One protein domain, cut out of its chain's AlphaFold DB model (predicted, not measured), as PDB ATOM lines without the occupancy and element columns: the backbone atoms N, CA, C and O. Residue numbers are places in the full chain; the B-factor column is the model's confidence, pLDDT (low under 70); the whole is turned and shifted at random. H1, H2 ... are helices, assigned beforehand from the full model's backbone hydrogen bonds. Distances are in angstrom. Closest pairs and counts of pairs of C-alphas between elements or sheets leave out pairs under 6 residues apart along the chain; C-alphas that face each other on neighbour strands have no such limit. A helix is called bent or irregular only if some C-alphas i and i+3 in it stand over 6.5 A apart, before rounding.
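This is residues 12 to 53 of the 66 residues of the protein "RNase H type-1 domain-containing protein" of Aegilops tauschii subsp. strangulata (UniProt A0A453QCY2). An open frame with an empty middle: helix H2 makes one side, helix H1 makes the other, and a long link with no named element, residues 25 to 36, bridges them. The link turns beyond H1 and from residue 29 to 36 runs nearly straight across to H2. The printed part has 42 residues with two named helices, H1 then H2 along the chain, and no named strand; its class is all helix. It is only just loose, close to extended, with a radius of gyration of the C-alphas of 13.7 A and spans of 31 by 23 by 15 A.

H2, the longest helix by residues with 15 residues, is residues 37 to 51, 17.7 A from first to last C-alpha; C-alpha 37 is at (0.468, 31.497, -5.271) and C-alpha 51 at (-5.092, 48.335, -5.496). H2 is irregular: C-alphas 39 and 42 are 8.3 A apart. H1 is residues 12 to 24, 18.6 A long, and begins with C-alpha 12 at (-20.758, 39.724, 3.644).

H2 and H1 are apart, with no C-alpha of the one within 8 A of the other. The centre of H2 is at (-1.781, 38.890, -9.217) and that of H1 at (-22.444, 33.946, -3.829). In H1 every O i to N i+4 pair is within hydrogen-bond range; in H2, 9 of 11 are.

Residues 12 to 53 stand free: within 10 A of each of their C-alphas lies no C-alpha from 8 or more residues away along the chain. The two C-alphas farthest apart are those of Leu 28 and Glu 52, at 36.3 A. The link from H1 to H2, 12 residues, is long. The printed part has no cut, its mean pLDDT is 95.2, and no printed residue is under 70.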
ATOM      1  N   ASN A  12     -21.359  39.244   4.898       94.38
ATOM      2  CA  ASN A  12     -20.758  39.724   3.644       94.38
ATOM      3  C   ASN A  12     -20.260  38.556   2.776       94.38
ATOM      4  O   ASN A  12     -20.464  38.515   1.562       94.38
ATOM      5  N   MET A  13     -19.627  37.560   3.399       94.69
ATOM      6  CA  MET A  13     -19.186  36.358   2.692       94.69
ATOM      7  C   MET A  13     -20.353  35.474   2.241       94.69
ATOM      8  O   MET A  13     -20.204  34.731   1.265       94.69
ATOM      9  N   ALA A  14     -21.490  35.509   2.941       94.56
ATOM     10  CA  ALA A  14     -22.682  34.755   2.574       94.56
ATOM     11  C   ALA A  14     -23.277  35.295   1.270       94.56
ATOM     12  O   ALA A  14     -23.534  34.501   0.359       94.56
ATOM     13  N   ASP A  15     -23.378  36.620   1.142       96.19
ATOM     14  CA  ASP A  15     -23.844  37.287  -0.077       96.19
ATOM     15  C   ASP A  15     -22.938  36.978  -1.275       96.19
ATOM     16  O   ASP A  15     -23.412  36.571  -2.342       96.19
ATOM     17  N   LEU A  16     -21.617  37.065  -1.086       96.00
ATOM     18  CA  LEU A  16     -20.648  36.711  -2.127       96.00
ATOM     19  C   LEU A  16     -20.750  35.229  -2.522       96.00
ATOM     20  O   LEU A  16     -20.775  34.900  -3.709       96.00
ATOM     21  N   CYS A  17     -20.867  34.319  -1.550       95.00
ATOM     22  CA  CYS A  17     -21.035  32.892  -1.834       95.00
ATOM     23  C   CYS A  17     -22.336  32.596  -2.584       95.00
ATOM     24  O   CYS A  17     -22.341  31.716  -3.447       95.00
ATOM     25  N   LYS A  18     -23.426  33.304  -2.268       94.75
ATOM     26  CA  LYS A  18     -24.696  33.177  -2.986       94.75
ATOM     27  C   LYS A  18     -24.527  33.588  -4.450       94.75
ATOM     28  O   LYS A  18     -24.843  32.791  -5.331       94.75
ATOM     29  N   LYS A  19     -23.925  34.753  -4.708       96.44
ATOM     30  CA  LYS A  19     -23.682  35.250  -6.072       96.44
ATOM     31  C   LYS A  19     -22.814  34.295  -6.899       96.44
ATOM     32  O   LYS A  19     -23.126  34.015  -8.052       96.44
ATOM     33  N   VAL A  20     -21.756  33.734  -6.308       95.38
ATOM     34  CA  VAL A  20     -20.909  32.745  -7.001       95.38
ATOM     35  C   VAL A  20     -21.687  31.470  -7.338       95.38
ATOM     36  O   VAL A  20     -21.493  30.909  -8.413       95.38
ATOM     37  N   LYS A  21     -22.582  31.004  -6.457       94.56
ATOM     38  CA  LYS A  21     -23.418  29.821  -6.727       94.56
ATOM     39  C   LYS A  21     -24.419  30.051  -7.855       94.56
ATOM     40  O   LYS A  21     -24.601  29.154  -8.671       94.56
ATOM     41  N   GLU A  22     -25.026  31.232  -7.910       96.31
ATOM     42  CA  GLU A  22     -25.911  31.626  -9.013       96.31
ATOM     43  C   GLU A  22     -25.145  31.632 -10.340       96.31
ATOM     44  O   GLU A  22     -25.558  30.972 -11.289       96.31
ATOM     45  N   LEU A  23     -23.972  32.275 -10.382       96.94
ATOM     46  CA  LEU A  23     -23.118  32.296 -11.574       96.94
ATOM     47  C   LEU A  23     -22.664  30.896 -11.994       96.94
ATOM     48  O   LEU A  23     -22.721  30.562 -13.174       96.94
ATOM     49  N   LYS A  24     -22.258  30.057 -11.034       94.88
ATOM     50  CA  LYS A  24     -21.879  28.659 -11.274       94.88
ATOM     51  C   LYS A  24     -23.007  27.868 -11.945       94.88
ATOM     52  O   LYS A  24     -22.716  27.025 -12.788       94.88
ATOM     53  N   GLY A  25     -24.265  28.138 -11.592       94.81
ATOM     54  CA  GLY A  25     -25.441  27.483 -12.176       94.81
ATOM     55  C   GLY A  25     -25.645  27.760 -13.669       94.81
ATOM     56  O   GLY A  25     -26.354  27.004 -14.326       94.81
ATOM     57  N   ASN A  26     -24.998  28.794 -14.217       97.00
ATOM     58  CA  ASN A  26     -25.076  29.131 -15.640       97.00
ATOM     59  C   ASN A  26     -24.148  28.275 -16.518       97.00
ATOM     60  O   ASN A  26     -24.250  28.325 -17.743       97.00
ATOM     61  N   PHE A  27     -23.229  27.510 -15.922       96.56
ATOM     62  CA  PHE A  27     -22.279  26.672 -16.650       96.56
ATOM     63  C   PHE A  27     -22.745  25.214 -16.675       96.56
ATOM     64  O   PHE A  27     -23.210  24.685 -15.668       96.56
ATOM     65  N   LEU A  28     -22.536  24.530 -17.804       97.12
ATOM     66  CA  LEU A  28     -22.785  23.085 -17.924       97.12
ATOM     67  C   LEU A  28     -21.912  22.268 -16.960       97.12
ATOM     68  O   LEU A  28     -22.346  21.257 -16.414       97.12
ATOM     69  N   GLN A  29     -20.676  22.717 -16.746       95.44
ATOM     70  CA  GLN A  29     -19.739  22.127 -15.802       95.44
ATOM     71  C   GLN A  29     -18.879  23.226 -15.181       95.44
ATOM     72  O   GLN A  29     -18.491  24.182 -15.846       95.44
ATOM     73  N   PHE A  30     -18.550  23.058 -13.903       94.44
ATOM     74  CA  PHE A  30     -17.676  23.959 -13.166       94.44
ATOM     75  C   PHE A  30     -16.717  23.162 -12.286       94.44
ATOM     76  O   PHE A  30     -17.129  22.210 -11.617       94.44
ATOM     77  N   GLN A  31     -15.457  23.588 -12.244       94.19
ATOM     78  CA  GLN A  31     -14.427  23.036 -11.371       94.19
ATOM     79  C   GLN A  31     -13.676  24.180 -10.685       94.19
ATOM     80  O   GLN A  31     -13.500  25.250 -11.260       94.19
ATOM     81  N   ILE A  32     -13.238  23.946  -9.450       93.88
ATOM     82  CA  ILE A  32     -12.397  24.872  -8.694       93.88
ATOM     83  C   ILE A  32     -11.278  24.067  -8.047       93.88
ATOM     84  O   ILE A  32     -11.540  23.085  -7.351       93.88
ATOM     85  N   ASN A  33     -10.045  24.491  -8.299       94.56
ATOM     86  CA  ASN A  33      -8.842  23.827  -7.830       94.56
ATOM     87  C   ASN A  33      -7.992  24.828  -7.063       94.56
ATOM     88  O   ASN A  33      -7.879  25.990  -7.449       94.56
ATOM     89  N   HIS A  34      -7.399  24.365  -5.972       95.31
ATOM     90  CA  HIS A  34      -6.393  25.136  -5.268       95.31
ATOM     91  C   HIS A  34      -5.059  25.022  -6.011       95.31
ATOM     92  O   HIS A  34      -4.614  23.913  -6.307       95.31
ATOM     93  N   VAL A  35      -4.411  26.158  -6.260       96.31
ATOM     94  CA  VAL A  35      -3.045  26.242  -6.789       96.31
ATOM     95  C   VAL A  35      -2.197  27.096  -5.850       96.31
ATOM     96  O   VAL A  35      -2.728  27.954  -5.145       96.31
ATOM     97  N   LEU A  36      -0.887  26.842  -5.811       97.81
ATOM     98  CA  LEU A  36       0.038  27.685  -5.051       97.81
ATOM     99  C   LEU A  36       0.115  29.087  -5.673       97.81
ATOM    100  O   LEU A  36      -0.182  29.268  -6.855       97.81
ATOM    101  N   ARG A  37       0.502  30.083  -4.870       96.38
ATOM    102  CA  ARG A  37       0.468  31.497  -5.271       96.38
ATOM    103  C   ARG A  37       1.339  31.766  -6.496       96.38
ATOM    104  O   ARG A  37       0.920  32.513  -7.374       96.38
ATOM    105  N   GLU A  38       2.497  31.119  -6.587       96.44
ATOM    106  CA  GLU A  38       3.398  31.215  -7.738       96.44
ATOM    107  C   GLU A  38       2.753  30.757  -9.056       96.44
ATOM    108  O   GLU A  38       3.133  31.240 -10.117       96.44
ATOM    109  N   PHE A  39       1.741  29.884  -9.000       96.88
ATOM    110  CA  PHE A  39       0.995  29.418 -10.172       96.88
ATOM    111  C   PHE A  39      -0.243  30.272 -10.485       96.88
ATOM    112  O   PHE A  39      -0.911  30.025 -11.484       96.88
ATOM    113  N   ASN A  40      -0.553  31.275  -9.656       96.56
ATOM    114  CA  ASN A  40      -1.620  32.257  -9.878       96.56
ATOM    115  C   ASN A  40      -1.047  33.677 -10.068       96.56
ATOM    116  O   ASN A  40      -1.722  34.666  -9.774       96.56
ATOM    117  N   ALA A  41       0.214  33.772 -10.507       95.31
ATOM    118  CA  ALA A  41       0.994  35.009 -10.529       95.31
ATOM    119  C   ALA A  41       0.348  36.119 -11.371       95.31
ATOM    120  O   ALA A  41       0.323  37.263 -10.928       95.31
ATOM    121  N   ASP A  42      -0.237  35.795 -12.527       93.38
ATOM    122  CA  ASP A  42      -0.861  36.803 -13.397       93.38
ATOM    123  C   ASP A  42      -2.092  37.444 -12.743       93.38
ATOM    124  O   ASP A  42      -2.268  38.663 -12.782       93.38
ATOM    125  N   ALA A  43      -2.936  36.637 -12.092       94.44
ATOM    126  CA  ALA A  43      -4.095  37.141 -11.362       94.44
ATOM    127  C   ALA A  43      -3.679  37.914 -10.098       94.44
ATOM    128  O   ALA A  43      -4.295  38.928  -9.773       94.44
ATOM    129  N   ASP A  44      -2.624  37.469  -9.403       95.44
ATOM    130  CA  ASP A  44      -2.028  38.190  -8.266       95.44
ATOM    131  C   ASP A  44      -1.489  39.561  -8.706       95.44
ATOM    132  O   ASP A  44      -1.800  40.575  -8.083       95.44
ATOM    133  N   ALA A  45      -0.761  39.619  -9.825       94.00
ATOM    134  CA  ALA A  45      -0.233  40.854 -10.398       94.00
ATOM    135  C   ALA A  45      -1.350  41.832 -10.794       94.00
ATOM    136  O   ALA A  45      -1.256  43.019 -10.479       94.00
ATOM    137  N   GLN A  46      -2.428  41.350 -11.422       93.62
ATOM    138  CA  GLN A  46      -3.592  42.183 -11.750       93.62
ATOM    139  C   GLN A  46      -4.299  42.719 -10.498       93.62
ATOM    140  O   GLN A  46      -4.657  43.896 -10.455       93.62
ATOM    141  N   ALA A  47      -4.477  41.886  -9.469       94.31
ATOM    142  CA  ALA A  47      -5.097  42.312  -8.217       94.31
ATOM    143  C   ALA A  47      -4.252  43.378  -7.503       94.31
ATOM    144  O   ALA A  47      -4.794  44.400  -7.090       94.31
ATOM    145  N   ASN A  48      -2.932  43.175  -7.413       94.44
ATOM    146  CA  ASN A  48      -2.014  44.148  -6.813       94.44
ATOM    147  C   ASN A  48      -1.987  45.463  -7.601       94.44
ATOM    148  O   ASN A  48      -1.948  46.533  -7.007       94.44
ATOM    149  N   PHE A  49      -2.049  45.397  -8.931       93.06
ATOM    150  CA  PHE A  49      -2.115  46.586  -9.773       93.06
ATOM    151  C   PHE A  49      -3.393  47.399  -9.530       93.06
ATOM    152  O   PHE A  49      -3.325  48.615  -9.381       93.06
ATOM    153  N   ALA A  50      -4.549  46.736  -9.422       93.56
ATOM    154  CA  ALA A  50      -5.827  47.405  -9.188       93.56
ATOM    155  C   ALA A  50      -5.919  48.114  -7.824       93.56
ATOM    156  O   ALA A  50      -6.689  49.061  -7.690       93.56
ATOM    157  N   VAL A  51      -5.144  47.683  -6.820       94.62
ATOM    158  CA  VAL A  51      -5.092  48.335  -5.496       94.62
ATOM    159  C   VAL A  51      -4.540  49.760  -5.581       94.62
ATOM    160  O   VAL A  51      -4.972  50.622  -4.821       94.62
ATOM    161  N   GLU A  52      -3.624  50.013  -6.516       93.38
ATOM    162  CA  GLU A  52      -2.985  51.321  -6.700       93.38
ATOM    163  C   GLU A  52      -3.807  52.266  -7.594       93.38
ATOM    164  O   GLU A  52      -3.483  53.450  -7.716       93.38
ATOM    165  N   LEU A  53      -4.873  51.766  -8.232       94.31
ATOM    166  CA  LEU A  53      -5.713  52.570  -9.112       94.31
ATOM    167  C   LEU A  53      -6.708  53.430  -8.312       94.31
ATOM    168  O   LEU A  53      -7.301  52.970  -7.331       94.31
TER     169      LEU A  53